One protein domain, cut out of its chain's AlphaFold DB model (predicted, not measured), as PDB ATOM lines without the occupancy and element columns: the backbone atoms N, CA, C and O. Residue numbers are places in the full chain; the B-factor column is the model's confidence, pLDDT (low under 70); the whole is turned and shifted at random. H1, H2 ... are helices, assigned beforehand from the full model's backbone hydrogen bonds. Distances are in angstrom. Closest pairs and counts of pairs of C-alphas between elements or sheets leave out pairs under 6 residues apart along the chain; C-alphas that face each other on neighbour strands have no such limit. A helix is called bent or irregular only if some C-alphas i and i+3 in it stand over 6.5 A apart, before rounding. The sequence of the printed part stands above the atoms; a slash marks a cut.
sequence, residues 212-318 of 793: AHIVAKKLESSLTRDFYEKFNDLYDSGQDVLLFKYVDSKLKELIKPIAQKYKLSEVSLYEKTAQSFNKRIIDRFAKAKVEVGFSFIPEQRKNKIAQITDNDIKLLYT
ATOM      1  N   ALA A 212      58.991  34.124 -28.777       92.94
ATOM      2  CA  ALA A 212      58.304  33.455 -27.673       92.94
ATOM      3  C   ALA A 212      57.389  34.420 -26.902       92.94
ATOM      4  O   ALA A 212      56.268  34.060 -26.537       92.94
ATOM      5  N   HIS A 213      57.818  35.673 -26.709       92.00
ATOM      6  CA  HIS A 213      57.002  36.703 -26.066       92.00
ATOM      7  C   HIS A 213      55.836  37.170 -26.940       92.00
ATOM      8  O   HIS A 213      54.756  37.440 -26.406       92.00
ATOM      9  N   ILE A 214      56.029  37.268 -28.257       92.88
ATOM     10  CA  ILE A 214      54.975  37.673 -29.197       92.88
ATOM     11  C   ILE A 214      53.919  36.578 -29.317       92.88
ATOM     12  O   ILE A 214      52.730  36.861 -29.158       92.88
ATOM     13  N   VAL A 215      54.337  35.325 -29.519       93.94
ATOM     14  CA  VAL A 215      53.437  34.165 -29.573       93.94
ATOM     15  C   VAL A 215      52.672  34.034 -28.257       93.94
ATOM     16  O   VAL A 215      51.447  33.954 -28.277       93.94
ATOM     17  N   ALA A 216      53.353  34.132 -27.112       92.38
ATOM     18  CA  ALA A 216      52.709  34.129 -25.801       92.38
ATOM     19  C   ALA A 216      51.680  35.257 -25.637       92.38
ATOM     20  O   ALA A 216      50.594  35.016 -25.122       92.38
ATOM     21  N   LYS A 217      51.980  36.478 -26.097       91.88
ATOM     22  CA  LYS A 217      51.039  37.608 -26.056       91.88
ATOM     23  C   LYS A 217      49.816  37.360 -26.944       91.88
ATOM     24  O   LYS A 217      48.698  37.664 -26.541       91.88
ATOM     25  N   LYS A 218      50.011  36.799 -28.139       92.19
ATOM     26  CA  LYS A 218      48.918  36.437 -29.057       92.19
ATOM     27  C   LYS A 218      48.041  35.329 -28.461       92.19
ATOM     28  O   LYS A 218      46.819  35.435 -28.535       92.19
ATOM     29  N   LEU A 219      48.644  34.328 -27.816       91.94
ATOM     30  CA  LEU A 219      47.939  33.279 -27.071       91.94
ATOM     31  C   LEU A 219      47.168  33.855 -25.879       91.94
ATOM     32  O   LEU A 219      45.975  33.610 -25.749       91.94
ATOM     33  N   GLU A 220      47.810  34.669 -25.044       91.50
ATOM     34  CA  GLU A 220      47.180  35.297 -23.878       91.50
ATOM     35  C   GLU A 220      45.998  36.174 -24.303       91.50
ATOM     36  O   GLU A 220      44.932  36.095 -23.710       91.50
ATOM     37  N   SER A 221      46.115  36.915 -25.409       87.88
ATOM     38  CA  SER A 221      45.027  37.763 -25.917       87.88
ATOM     39  C   SER A 221      43.746  37.013 -26.317       87.88
ATOM     40  O   SER A 221      42.724  37.654 -26.571       87.88
ATOM     41  N   SER A 222      43.793  35.678 -26.396       87.56
ATOM     42  CA  SER A 222      42.617  34.824 -26.602       87.56
ATOM     43  C   SER A 222      41.901  34.422 -25.307       87.56
ATOM     44  O   SER A 222      40.798  33.879 -25.371       87.56
ATOM     45  N   LEU A 223      42.504  34.685 -24.145       89.00
ATOM     46  CA  LEU A 223      41.925  34.399 -22.837       89.00
ATOM     47  C   LEU A 223      40.832  35.414 -22.492       89.00
ATOM     48  O   LEU A 223      40.916  36.602 -22.811       89.00
ATOM     49  N   THR A 224      39.791  34.923 -21.827       88.56
ATOM     50  CA  THR A 224      38.593  35.686 -21.475       88.56
ATOM     51  C   THR A 224      38.613  36.112 -20.014       88.56
ATOM     52  O   THR A 224      39.433  35.641 -19.222       88.56
ATOM     53  N   ARG A 225      37.674  36.984 -19.638       88.88
ATOM     54  CA  ARG A 225      37.442  37.343 -18.236       88.88
ATOM     55  C   ARG A 225      37.237  36.112 -17.344       88.88
ATOM     56  O   ARG A 225      37.927  36.007 -16.337       88.88
ATOM     57  N   ASP A 226      36.417  35.152 -17.771       88.44
ATOM     58  CA  ASP A 226      36.121  33.919 -17.025       88.44
ATOM     59  C   ASP A 226      37.384  33.129 -16.647       88.44
ATOM     60  O   ASP A 226      37.469  32.545 -15.567       88.44
ATOM     61  N   PHE A 227      38.391  33.117 -17.530       91.50
ATOM     62  CA  PHE A 227      39.675  32.487 -17.229       91.50
ATOM     63  C   PHE A 227      40.370  33.178 -16.052       91.50
ATOM     64  O   PHE A 227      40.861  32.508 -15.147       91.50
ATOM     65  N   TYR A 228      40.410  34.512 -16.064       92.00
ATOM     66  CA  TYR A 228      41.090  35.304 -15.042       92.00
ATOM     67  C   TYR A 228      40.334  35.352 -13.710       92.00
ATOM     68  O   TYR A 228      40.977  35.401 -12.666       92.00
ATOM     69  N   GLU A 229      39.005  35.279 -13.728       89.69
ATOM     70  CA  GLU A 229      38.188  35.143 -12.515       89.69
ATOM     71  C   GLU A 229      38.419  33.780 -11.858       89.69
ATOM     72  O   GLU A 229      38.769  33.711 -10.683       89.69
ATOM     73  N   LYS A 230      38.396  32.692 -12.638       89.88
ATOM     74  CA  LYS A 230      38.739  31.361 -12.121       89.88
ATOM     75  C   LYS A 230      40.199  31.257 -11.668       89.88
ATOM     76  O   LYS A 230      40.498  30.565 -10.695       89.88
ATOM     77  N   PHE A 231      41.117  31.933 -12.358       92.19
ATOM     78  CA  PHE A 231      42.504  32.071 -11.913       92.19
ATOM     79  C   PHE A 231      42.570  32.797 -10.560       92.19
ATOM     80  O   PHE A 231      43.316  32.361  -9.686       92.19
ATOM     81  N   ASN A 232      41.775  33.857 -10.361       90.69
ATOM     82  CA  ASN A 232      41.696  34.575  -9.090       90.69
ATOM     83  C   ASN A 232      41.205  33.675  -7.951       90.69
ATOM     84  O   ASN A 232      41.837  33.650  -6.901       90.69
ATOM     85  N   ASP A 233      40.142  32.902  -8.172       90.88
ATOM     86  CA  ASP A 233      39.575  32.003  -7.158       90.88
ATOM     87  C   ASP A 233      40.584  30.933  -6.707       90.88
ATOM     88  O   ASP A 233      40.723  30.626  -5.520       90.88
ATOM     89  N   LEU A 234      41.331  30.367  -7.661       88.62
ATOM     90  CA  LEU A 234      42.380  29.379  -7.385       88.62
ATOM     91  C   LEU A 234      43.593  29.999  -6.674       88.62
ATOM     92  O   LEU A 234      44.207  29.347  -5.830       88.62
ATOM     93  N   TYR A 235      43.921  31.250  -6.999       87.56
ATOM     94  CA  TYR A 235      44.984  32.002  -6.337       87.56
ATOM     95  C   TYR A 235      44.604  32.369  -4.892       87.56
ATOM     96  O   TYR A 235      45.369  32.098  -3.971       87.56
ATOM     97  N   ASP A 236      43.401  32.910  -4.667       83.94
ATOM     98  CA  ASP A 236      42.923  33.334  -3.339       83.94
ATOM     99  C   ASP A 236      42.676  32.150  -2.392       83.94
ATOM    100  O   ASP A 236      42.793  32.282  -1.174       83.94
ATOM    101  N   SER A 237      42.388  30.966  -2.940       80.75
ATOM    102  CA  SER A 237      42.265  29.724  -2.168       80.75
ATOM    103  C   SER A 237      43.603  29.046  -1.836       80.75
ATOM    104  O   SER A 237      43.600  28.022  -1.149       80.75
ATOM    105  N   GLY A 238      44.742  29.588  -2.292       80.38
ATOM    106  CA  GLY A 238      46.082  29.050  -2.019       80.38
ATOM    107  C   GLY A 238      46.353  27.679  -2.652       80.38
ATOM    108  O   GLY A 238      47.156  26.900  -2.138       80.38
ATOM    109  N   GLN A 239      45.656  27.337  -3.741       83.44
ATOM    110  CA  GLN A 239      45.742  26.028  -4.398       83.44
ATOM    111  C   GLN A 239      46.763  26.018  -5.547       83.44
ATOM    112  O   GLN A 239      46.425  25.713  -6.694       83.44
ATOM    113  N   ASP A 240      48.034  26.295  -5.249       79.00
ATOM    114  CA  ASP A 240      49.096  26.502  -6.252       79.00
ATOM    115  C   ASP A 240      49.229  25.361  -7.280       79.00
ATOM    116  O   ASP A 240      49.412  25.594  -8.477       79.00
ATOM    117  N   VAL A 241      49.079  24.104  -6.843       85.00
ATOM    118  CA  VAL A 241      49.153  22.927  -7.730       85.00
ATOM    119  C   VAL A 241      47.999  22.898  -8.737       85.00
ATOM    120  O   VAL A 241      48.191  22.519  -9.895       85.00
ATOM    121  N   LEU A 242      46.793  23.277  -8.310       86.25
ATOM    122  CA  LEU A 242      45.616  23.322  -9.180       86.25
ATOM    123  C   LEU A 242      45.661  24.541 -10.099       86.25
ATOM    124  O   LEU A 242      45.322  24.415 -11.273       86.25
ATOM    125  N   LEU A 243      46.162  25.672  -9.601       86.50
ATOM    126  CA  LEU A 243      46.423  26.870 -10.391       86.50
ATOM    127  C   LEU A 243      47.400  26.577 -11.539       86.50
ATOM    128  O   LEU A 243      47.097  26.864 -12.698       86.50
ATOM    129  N   PHE A 244      48.532  25.928 -11.248       86.50
ATOM    130  CA  PHE A 244      49.512  25.554 -12.270       86.50
ATOM    131  C   PHE A 244      48.910  24.614 -13.322       86.50
ATOM    132  O   PHE A 244      49.030  24.864 -14.521       86.50
ATOM    133  N   LYS A 245      48.197  23.565 -12.888       91.31
ATOM    134  CA  LYS A 245      47.511  22.634 -13.802       91.31
ATOM    135  C   LYS A 245      46.461  23.331 -14.663       91.31
ATOM    136  O   LYS A 245      46.295  22.960 -15.824       91.31
ATOM    137  N   TYR A 246      45.747  24.310 -14.108       92.62
ATOM    138  CA  TYR A 246      44.727  25.070 -14.822       92.62
ATOM    139  C   TYR A 246      45.336  25.893 -15.965       92.62
ATOM    140  O   TYR A 246      44.858  25.816 -17.097       92.62
ATOM    141  N   VAL A 247      46.436  26.601 -15.692       92.81
ATOM    142  CA  VAL A 247      47.172  27.377 -16.703       92.81
ATOM    143  C   VAL A 247      47.789  26.471 -17.772       92.81
ATOM    144  O   VAL A 247      47.606  26.720 -18.963       92.81
ATOM    145  N   ASP A 248      48.469  25.396 -17.361       91.44
ATOM    146  CA  ASP A 248      49.110  24.430 -18.264       91.44
ATOM    147  C   ASP A 248      48.087  23.768 -19.207       91.44
ATOM    148  O   ASP A 248      48.253  23.747 -20.430       91.44
ATOM    149  N   SER A 249      46.956  23.312 -18.657       92.56
ATOM    150  CA  SER A 249      45.871  22.720 -19.451       92.56
ATOM    151  C   SER A 249      45.324  23.705 -20.482       92.56
ATOM    152  O   SER A 249      45.074  23.322 -21.628       92.56
ATOM    153  N   LYS A 250      45.176  24.981 -20.103       92.56
ATOM    154  CA  LYS A 250      44.696  26.010 -21.025       92.56
ATOM    155  C   LYS A 250      45.701  26.289 -22.136       92.56
ATOM    156  O   LYS A 250      45.302  26.415 -23.290       92.56
ATOM    157  N   LEU A 251      46.995  26.335 -21.827       93.50
ATOM    158  CA  LEU A 251      48.024  26.511 -22.848       93.50
ATOM    159  C   LEU A 251      48.026  25.355 -23.858       93.50
ATOM    160  O   LEU A 251      48.043  25.600 -25.064       93.50
ATOM    161  N   LYS A 252      47.939  24.104 -23.389       92.62
ATOM    162  CA  LYS A 252      47.837  22.916 -24.257       92.62
ATOM    163  C   LYS A 252      46.626  22.984 -25.190       92.62
ATOM    164  O   LYS A 252      46.756  22.711 -26.381       92.62
ATOM    165  N   GLU A 253      45.471  23.408 -24.672       91.31
ATOM    166  CA  GLU A 253      44.257  23.625 -25.471       91.31
ATOM    167  C   GLU A 253      44.482  24.661 -26.585       91.31
ATOM    168  O   GLU A 253      44.092  24.431 -27.730       91.31
ATOM    169  N   LEU A 254      45.145  25.781 -26.272       91.19
ATOM    170  CA  LEU A 254      45.405  26.861 -27.229       91.19
ATOM    171  C   LEU A 254      46.460  26.494 -28.284       91.19
ATOM    172  O   LEU A 254      46.356  26.926 -29.432       91.19
ATOM    173  N   ILE A 255      47.469  25.701 -27.914       92.69
ATOM    174  CA  ILE A 255      48.577  25.313 -28.799       92.69
ATOM    175  C   ILE A 255      48.158  24.248 -29.816       92.69
ATOM    176  O   ILE A 255      48.601  24.300 -30.965       92.69
ATOM    177  N   LYS A 256      47.285  23.312 -29.437       90.94
ATOM    178  CA  LYS A 256      46.837  22.200 -30.290       90.94
ATOM    179  C   LYS A 256      46.392  22.608 -31.710       90.94
ATOM    180  O   LYS A 256      46.941  22.068 -32.673       90.94
ATOM    181  N   PRO A 257      45.469  23.575 -31.909       89.81
ATOM    182  CA  PRO A 257      45.071  23.993 -33.257       89.81
ATOM    183  C   PRO A 257      46.210  24.663 -34.044       89.81
ATOM    184  O   PRO A 257      46.248  24.572 -35.271       89.81
ATOM    185  N   ILE A 258      47.161  25.313 -33.364       91.25
ATOM    186  CA  ILE A 258      48.324  25.953 -33.997       91.25
ATOM    187  C   ILE A 258      49.313  24.884 -34.468       91.25
ATOM    188  O   ILE A 258      49.747  24.917 -35.618       91.25
ATOM    189  N   ALA A 259      49.620  23.903 -33.617       90.94
ATOM    190  CA  ALA A 259      50.492  22.784 -33.958       90.94
ATOM    191  C   ALA A 259      49.956  21.999 -35.167       90.94
ATOM    192  O   ALA A 259      50.716  21.692 -36.084       90.94
ATOM    193  N   GLN A 260      48.640  21.770 -35.227       90.94
ATOM    194  CA  GLN A 260      47.981  21.137 -36.374       90.94
ATOM    195  C   GLN A 260      48.086  21.980 -37.650       90.94
ATOM    196  O   GLN A 260      48.477  21.457 -38.694       90.94
ATOM    197  N   LYS A 261      47.788  23.287 -37.571       91.19
ATOM    198  CA  LYS A 261      47.872  24.212 -38.715       91.19
ATOM    199  C   LYS A 261      49.278  24.243 -39.325       91.19
ATOM    200  O   LYS A 261      49.413  24.258 -40.545       91.19
ATOM    201  N   TYR A 262      50.304  24.241 -38.477       90.50
ATOM    202  CA  TYR A 262      51.706  24.388 -38.876       90.50
ATOM    203  C   TYR A 262      52.483  23.069 -38.984       90.50
ATOM    204  O   TYR A 262      53.667  23.098 -39.310       90.50
ATOM    205  N   LYS A 263      51.832  21.921 -38.747       90.75
ATOM    206  CA  LYS A 263      52.447  20.580 -38.739       90.75
ATOM    207  C   LYS A 263      53.657  20.480 -37.792       90.75
ATOM    208  O   LYS A 263      54.713  19.977 -38.167       90.75
ATOM    209  N   LEU A 264      53.501  20.974 -36.563       90.31
ATOM    210  CA  LEU A 264      54.538  21.007 -35.523       90.31
ATOM    211  C   LEU A 264      54.256  19.989 -34.409       90.31
ATOM    212  O   LEU A 264      53.119  19.572 -34.205       90.31
ATOM    213  N   SER A 265      55.285  19.654 -33.627       91.94
ATOM    214  CA  SER A 265      55.116  18.920 -32.366       91.94
ATOM    215  C   SER A 265      54.464  19.813 -31.302       91.94
ATOM    216  O   SER A 265      55.004  20.870 -30.966       91.94
ATOM    217  N   GLU A 266      53.335  19.365 -30.738       90.62
ATOM    218  CA  GLU A 266      52.643  20.045 -29.629       90.62
ATOM    219  C   GLU A 266      53.561  20.221 -28.410       90.62
ATOM    220  O   GLU A 266      53.571  21.287 -27.798       90.62
ATOM    221  N   VAL A 267      54.381  19.206 -28.099       91.44
ATOM    222  CA  VAL A 267      55.333  19.230 -26.974       91.44
ATOM    223  C   VAL A 267      56.389  20.312 -27.187       91.44
ATOM    224  O   VAL A 267      56.607  21.146 -26.316       91.44
ATOM    225  N   SER A 268      56.984  20.359 -28.378       90.81
ATOM    226  CA  SER A 268      58.028  21.340 -28.691       90.81
ATOM    227  C   SER A 268      57.496  22.779 -28.689       90.81
ATOM    228  O   SER A 268      58.160  23.693 -28.195       90.81
ATOM    229  N   LEU A 269      56.287  22.994 -29.221       91.38
ATOM    230  CA  LEU A 269      55.655  24.314 -29.226       91.38
ATOM    231  C   LEU A 269      55.270  24.755 -27.804       91.38
ATOM    232  O   LEU A 269      55.421  25.931 -27.464       91.38
ATOM    233  N   TYR A 270      54.836  23.815 -26.960       93.38
ATOM    234  CA  TYR A 270      54.593  24.051 -25.539       93.38
ATOM    235  C   TYR A 270      55.872  24.481 -24.809       93.38
ATOM    236  O   TYR A 270      55.895  25.556 -24.210       93.38
ATOM    237  N   GLU A 271      56.959  23.714 -24.922       92.44
ATOM    238  CA  GLU A 271      58.241  24.011 -24.263       92.44
ATOM    239  C   GLU A 271      58.773  25.407 -24.617       92.44
ATOM    240  O   GLU A 271      59.210  26.153 -23.740       92.44
ATOM    241  N   LYS A 272      58.665  25.805 -25.890       91.25
ATOM    242  CA  LYS A 272      59.144  27.108 -26.380       91.25
ATOM    243  C   LYS A 272      58.283  28.304 -25.960       91.25
ATOM    244  O   LYS A 272      58.744  29.440 -26.062       91.25
ATOM    245  N   THR A 273      57.040  28.098 -25.518       91.44
ATOM    246  CA  THR A 273      56.088  29.197 -25.256       91.44
ATOM    247  C   THR A 273      55.608  29.281 -23.808       91.44
ATOM    248  O   THR A 273      55.245  30.373 -23.362       91.44
ATOM    249  N   ALA A 274      55.665  28.185 -23.043       91.94
ATOM    250  CA  ALA A 274      55.072  28.084 -21.710       91.94
ATOM    251  C   ALA A 274      55.580  29.130 -20.716       91.94
ATOM    252  O   ALA A 274      54.781  29.812 -20.072       91.94
ATOM    253  N   GLN A 275      56.897  29.327 -20.627       92.38
ATOM    254  CA  GLN A 275      57.475  30.302 -19.699       92.38
ATOM    255  C   GLN A 275      56.988  31.730 -19.998       92.38
ATOM    256  O   GLN A 275      56.555  32.453 -19.098       92.38
ATOM    257  N   SER A 276      57.022  32.128 -21.273       93.44
ATOM    258  CA  SER A 276      56.581  33.457 -21.709       93.44
ATOM    259  C   SER A 276      55.077  33.656 -21.527       93.44
ATOM    260  O   SER A 276      54.645  34.750 -21.164       93.44
ATOM    261  N   PHE A 277      54.281  32.612 -21.752       94.31
ATOM    262  CA  PHE A 277      52.832  32.629 -21.565       94.31
ATOM    263  C   PHE A 277      52.444  32.780 -20.091       94.31
ATOM    264  O   PHE A 277      51.672  33.677 -19.755       94.31
ATOM    265  N   ASN A 278      53.056  31.992 -19.204       92.25
ATOM    266  CA  ASN A 278      52.818  32.070 -17.761       92.25
ATOM    267  C   ASN A 278      53.136  33.466 -17.217       92.25
ATOM    268  O   ASN A 278      52.332  34.044 -16.488       92.25
ATOM    269  N   LYS A 279      54.270  34.046 -17.634       92.25
ATOM    270  CA  LYS A 279      54.637  35.420 -17.265       92.25
ATOM    271  C   LYS A 279      53.565  36.428 -17.694       92.25
ATOM    272  O   LYS A 279      53.149  37.254 -16.890       92.25
ATOM    273  N   ARG A 280      53.058  36.329 -18.930       92.12
ATOM    274  CA  ARG A 280      52.005  37.228 -19.439       92.12
ATOM    275  C   ARG A 280      50.687  37.106 -18.681       92.12
ATOM    276  O   ARG A 280      50.033  38.125 -18.461       92.12
ATOM    277  N   ILE A 281      50.308  35.897 -18.267       93.81
ATOM    278  CA  ILE A 281      49.124  35.690 -17.427       93.81
ATOM    279  C   ILE A 281      49.291  36.408 -16.091       93.81
ATOM    280  O   ILE A 281      48.404  37.171 -15.717       93.81
ATOM    281  N   ILE A 282      50.426  36.210 -15.417       90.19
ATOM    282  CA  ILE A 282      50.714  36.832 -14.119       90.19
ATOM    283  C   ILE A 282      50.700  38.361 -14.237       90.19
ATOM    284  O   ILE A 282      50.009  39.018 -13.463       90.19
ATOM    285  N   ASP A 283      51.381  38.922 -15.242       89.69
ATOM    286  CA  ASP A 283      51.438  40.373 -15.466       89.69
ATOM    287  C   ASP A 283      50.031  40.973 -15.652       89.69
ATOM    288  O   ASP A 283      49.682  41.999 -15.062       89.69
ATOM    289  N   ARG A 284      49.191  40.327 -16.474       88.31
ATOM    290  CA  ARG A 284      47.832  40.812 -16.748       88.31
ATOM    291  C   ARG A 284      46.897  40.625 -15.557       88.31
ATOM    292  O   ARG A 284      46.063  41.496 -15.313       88.31
ATOM    293  N   PHE A 285      47.049  39.530 -14.816       90.56
ATOM    294  CA  PHE A 285      46.307  39.270 -13.586       90.56
ATOM    295  C   PHE A 285      46.622  40.313 -12.512       90.56
ATOM    296  O   PHE A 285      45.698  40.912 -11.972       90.56
ATOM    297  N   ALA A 286      47.906  40.588 -12.257       85.31
ATOM    298  CA  ALA A 286      48.334  41.591 -11.284       85.31
ATOM    299  C   ALA A 286      47.740  42.969 -11.610       85.31
ATOM    300  O   ALA A 286      47.136  43.612 -10.750       85.31
ATOM    301  N   LYS A 287      47.802  43.373 -12.884       83.19
ATOM    302  CA  LYS A 287      47.187  44.616 -13.355       83.19
ATOM    303  C   LYS A 287      45.671  44.641 -13.142       83.19
ATOM    304  O   LYS A 287      45.125  45.631 -12.660       83.19
ATOM    305  N   ALA A 288      44.976  43.564 -13.503       82.06
ATOM    306  CA  ALA A 288      43.527  43.479 -13.348       82.06
ATOM    307  C   ALA A 288      43.099  43.491 -11.871       82.06
ATOM    308  O   ALA A 288      42.129  44.160 -11.532       82.06
ATOM    309  N   LYS A 289      43.835  42.807 -10.990       79.56
ATOM    310  CA  LYS A 289      43.520  42.707  -9.561       79.56
ATOM    311  C   LYS A 289      43.791  44.000  -8.791       79.56
ATOM    312  O   LYS A 289      43.035  44.320  -7.881       79.56
ATOM    313  N   VAL A 290      44.853  44.729  -9.143       73.88
ATOM    314  CA  VAL A 290      45.333  45.881  -8.359       73.88
ATOM    315  C   VAL A 290      44.912  47.227  -8.951       73.88
ATOM    316  O   VAL A 290      44.623  48.150  -8.195       73.88
ATOM    317  N   GLU A 291      44.861  47.366 -10.281       73.56
ATOM    318  CA  GLU A 291      44.765  48.690 -10.918       73.56
ATOM    319  C   GLU A 291      43.414  48.981 -11.583       73.56
ATOM    320  O   GLU A 291      42.877  50.074 -11.422       73.56
ATOM    321  N   VAL A 292      42.884  48.049 -12.386       75.25
ATOM    322  CA  VAL A 292      41.812  48.365 -13.364       75.25
ATOM    323  C   VAL A 292      40.573  47.468 -13.299       75.25
ATOM    324  O   VAL A 292      39.593  47.741 -13.989       75.25
ATOM    325  N   GLY A 293      40.592  46.413 -12.483       78.62
ATOM    326  CA  GLY A 293      39.517  45.421 -12.388       78.62
ATOM    327  C   GLY A 293      39.484  44.418 -13.554       78.62
ATOM    328  O   GLY A 293      39.941  44.691 -14.666       78.62
ATOM    329  N   PHE A 294      38.886  43.241 -13.326       83.25
ATOM    330  CA  PHE A 294      38.716  42.198 -14.357       83.25
ATOM    331  C   PHE A 294      37.751  42.598 -15.485       83.25
ATOM    332  O   PHE A 294      37.805  42.033 -16.580       83.25
ATOM    333  N   SER A 295      36.924  43.625 -15.274       80.31
ATOM    334  CA  SER A 295      36.048  44.202 -16.299       80.31
ATOM    335  C   SER A 295      36.816  44.752 -17.509       80.31
ATOM    336  O   SER A 295      36.294  44.719 -18.624       80.31
ATOM    337  N   PHE A 296      38.077  45.167 -17.324       81.50
ATOM    338  CA  PHE A 296      38.991  45.572 -18.401       81.50
ATOM    339  C   PHE A 296      39.327  44.424 -19.372       81.50
ATOM    340  O   PHE A 296      39.731  44.658 -20.514       81.50
ATOM    341  N   ILE A 297      39.162  43.170 -18.944       84.62
ATOM    342  CA  ILE A 297      39.375  41.996 -19.789       84.62
ATOM    343  C   ILE A 297      38.078  41.699 -20.561       84.62
ATOM    344  O   ILE A 297      37.009  41.624 -19.947       84.62
ATOM    345  N   PRO A 298      38.141  41.533 -21.897       79.81
ATOM    346  CA  PRO A 298      36.966  41.230 -22.701       79.81
ATOM    347  C   PRO A 298      36.276  39.920 -22.293       79.81
ATOM    348  O   PRO A 298      36.897  38.862 -22.186       79.81
ATOM    349  N   GLU A 299      34.958  39.989 -22.151       74.38
ATOM    350  CA  GLU A 299      34.071  38.848 -21.926       74.38
ATOM    351  C   GLU A 299      33.622  38.303 -23.294       74.38
ATOM    352  O   GLU A 299      32.554  38.632 -23.814       74.38
ATOM    353  N   GLN A 300      34.499  37.566 -23.983       66.19
ATOM    354  CA  GLN A 300      34.163  37.003 -25.296       66.19
ATOM    355  C   GLN A 300      33.469  35.646 -25.151       66.19
ATOM    356  O   GLN A 300      34.045  34.701 -24.631       66.19
ATOM    357  N   ARG A 301      32.251  35.522 -25.697       57.34
ATOM    358  CA  ARG A 301      31.438  34.285 -25.656       57.34
ATOM    359  C   ARG A 301      31.815  33.226 -26.712       57.34
ATOM    360  O   ARG A 301      31.164  32.190 -26.791       57.34
ATOM    361  N   LYS A 302      32.820  33.477 -27.562       59.00
ATOM    362  CA  LYS A 302      33.322  32.530 -28.580       59.00
ATOM    363  C   LYS A 302      34.846  32.448 -28.503       59.00
ATOM    364  O   LYS A 302      35.499  33.487 -28.469       59.00
ATOM    365  N   ASN A 303      35.396  31.231 -28.534       57.44
ATOM    366  CA  ASN A 303      36.841  30.987 -28.549       57.44
ATOM    367  C   ASN A 303      37.492  31.693 -29.747       57.44
ATOM    368  O   ASN A 303      37.243  31.337 -30.901       57.44
ATOM    369  N   LYS A 304      38.333  32.697 -29.481       68.25
ATOM    370  CA  LYS A 304      39.127  33.371 -30.506       68.25
ATOM    371  C   LYS A 304      40.427  32.596 -30.700       68.25
ATOM    372  O   LYS A 304      41.218  32.481 -29.775       68.25
ATOM    373  N   ILE A 305      40.666  32.069 -31.896       71.81
ATOM    374  CA  ILE A 305      41.956  31.436 -32.207       71.81
ATOM    375  C   ILE A 305      43.021  32.537 -32.276       71.81
ATOM    376  O   ILE A 305      42.820  33.558 -32.943       71.81
ATOM    377  N   ALA A 306      44.144  32.340 -31.584       81.81
ATOM    378  CA  ALA A 306      45.274  33.260 -31.638       81.81
ATOM    379  C   ALA A 306      45.777  33.406 -33.086       81.81
ATOM    380  O   ALA A 306      46.016  32.420 -33.784       81.81
ATOM    381  N   GLN A 307      45.942  34.649 -33.546       85.38
ATOM    382  CA  GLN A 307      46.413  34.949 -34.900       85.38
ATOM    383  C   GLN A 307      47.940  34.834 -34.976       85.38
ATOM    384  O   GLN A 307      48.652  35.837 -34.990       85.38
ATOM    385  N   ILE A 308      48.432  33.596 -34.985       90.31
ATOM    386  CA  ILE A 308      49.847  33.279 -35.204       90.31
ATOM    387  C   ILE A 308      50.141  33.272 -36.710       90.31
ATOM    388  O   ILE A 308      49.382  32.672 -37.481       90.31
ATOM    389  N   THR A 309      51.213  33.956 -37.116       89.50
ATOM    390  CA  THR A 309      51.695  34.032 -38.502       89.50
ATOM    391  C   THR A 309      52.796  33.009 -38.772       89.50
ATOM    392  O   THR A 309      53.386  32.431 -37.859       89.50
ATOM    393  N   ASP A 310      53.106  32.788 -40.047       87.94
ATOM    394  CA  ASP A 310      54.170  31.869 -40.455       87.94
ATOM    395  C   ASP A 310      55.549  32.356 -39.981       87.94
ATOM    396  O   ASP A 310      56.390  31.543 -39.597       87.94
ATOM    397  N   ASN A 311      55.772  33.676 -39.959       88.75
ATOM    398  CA  ASN A 311      57.010  34.275 -39.458       88.75
ATOM    399  C   ASN A 311      57.162  34.080 -37.945       88.75
ATOM    400  O   ASN A 311      58.269  33.781 -37.504       88.75
ATOM    401  N   ASP A 312      56.072  34.169 -37.166       90.69
ATOM    402  CA  ASP A 312      56.112  33.878 -35.726       90.69
ATOM    403  C   ASP A 312      56.671  32.474 -35.466       90.69
ATOM    404  O   ASP A 312      57.561  32.294 -34.638       90.69
ATOM    405  N   ILE A 313      56.163  31.477 -36.198       90.50
ATOM    406  CA  ILE A 313      56.590  30.084 -36.058       90.50
ATOM    407  C   ILE A 313      58.030  29.905 -36.529       90.50
ATOM    408  O   ILE A 313      58.842  29.341 -35.802       90.50
ATOM    409  N   LYS A 314      58.381  30.389 -37.722       88.31
ATOM    410  CA  LYS A 314      59.742  30.223 -38.248       88.31
ATOM    411  C   LYS A 314      60.793  30.837 -37.313       88.31
ATOM    412  O   LYS A 314      61.778  30.176 -36.985       88.31
ATOM    413  N   LEU A 315      60.552  32.052 -36.813       89.88
ATOM    414  CA  LEU A 315      61.457  32.725 -35.876       89.88
ATOM    415  C   LEU A 315      61.507  32.029 -34.507       89.88
ATOM    416  O   LEU A 315      62.588  31.903 -33.944       89.88
ATOM    417  N   LEU A 316      60.386  31.513 -33.988       91.31
ATOM    418  CA  LEU A 316      60.344  30.765 -32.716       91.31
ATOM    419  C   LEU A 316      61.218  29.493 -32.731       91.31
ATOM    420  O   LEU A 316      61.721  29.041 -31.694       91.31
ATOM    421  N   TYR A 317      61.383  28.893 -33.909       89.06
ATOM    422  CA  TYR A 317      62.206  27.702 -34.133       89.06
ATOM    423  C   TYR A 317      63.620  28.016 -34.638       89.06
ATOM    424  O   TYR A 317      64.385  27.090 -34.896       89.06
ATOM    425  N   THR A 318      63.980  29.294 -34.735       89.00
ATOM    426  CA  THR A 318      65.340  29.747 -35.039       89.00
ATOM    427  C   THR A 318      66.061  30.105 -33.739       89.00
ATOM    428  O   THR A 318      65.419  30.453 -32.746       89.00
TER     429      THR A 318
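AT A GLANCE: This is residues 212 to 318 of the 793 residues of an uncharacterized protein of Clostridium sp. CAG:306 (UniProt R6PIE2). Two long helices, H3 and H4, make a loosely formed V, meeting where H3 ends and H4 begins, with H2 folded back beside the beginning of H3 as a hairpin. The short H1 packs slantwise on residues 272 to 281 of H4, and a long link without a named element, residues 293 to 309, runs back from the far end of H4 to the small H5 near the closed end of the V; the turn at residues 236 to 241 sticks out. The printed part has 107 residues with five named helices, H1 to H5 in order along the chain, and no named strand: its class is all helix. It is compact, with a radius of gyration of the C-alphas of 14.0 A and spans of 38 by 27 by 23 A.

IN THESE COORDINATES: H4, the longest helix, takes residues 266 to 292 and measures 34.4 A, from C-alpha 266 at (52.643, 20.045, -29.629) to C-alpha 292 at (41.812, 48.365, -13.364). It is irregular, with C-alphas 272 and 275 7.6 A apart, and has a kink of 52 degrees near residue 273. H3, residues 240 to 262, measures 32.8 A; it is only just irregular, with C-alphas 254 and 257 6.7 A apart, and has a kink of 28 degrees near residue 255. H2 is residues 225 to 236, 16.4 A. H1, residues 212 to 220, 11.9 A, begins at C-alpha 212 (58.304, 33.455, -27.673). H5 is residues 310 to 316, 10.0 A.

HOW THE PARTS SIT: H4 touches H3 with residues 266 to 278 alone, at a steep tilt of 55 degrees, opposite ways; the closest C-alphas, of Ala 259 and Glu 266, are 5.6 A apart. H1 touches H4 at a steep tilt of 62 degrees, the same way, with the closest C-alphas, of Ala 216 and Phe 277, 4.5 A apart. H2 and H3 form a helical hairpin at a shallow tilt of 30 degrees, opposite ways; the closest C-alphas are those of Leu 234 and Leu 243, 5.6 A. H2 and H4 are close but not clearly touching, the closest C-alphas, of Tyr 228 and Phe 285, being 6.7 A apart. H5 and H1 only just touch, with 3 pairs of C-alphas within 8 A, the closest those of Ala 212 and Leu 316, 6.1 A. H3 and H5 are near each other; H2 and H5 are apart. The helix packing is mostly crossed: 1 of 4 touching pairs with a tilt is shallow. In H1, H2 and H5 every O i to N i+4 pair is within hydrogen-bond range; in H3 17 of 19 are, in H4 20 of 23.

THE WHOLE: The two C-alphas farthest apart, of Ser 237 and Asn 311, are 40.4 A apart. The printed part has no cut. The link from H4 to H5 is long; the other three are tight. The mean pLDDT of the printed part is 87.2, and residues 300 to 304 are under 70.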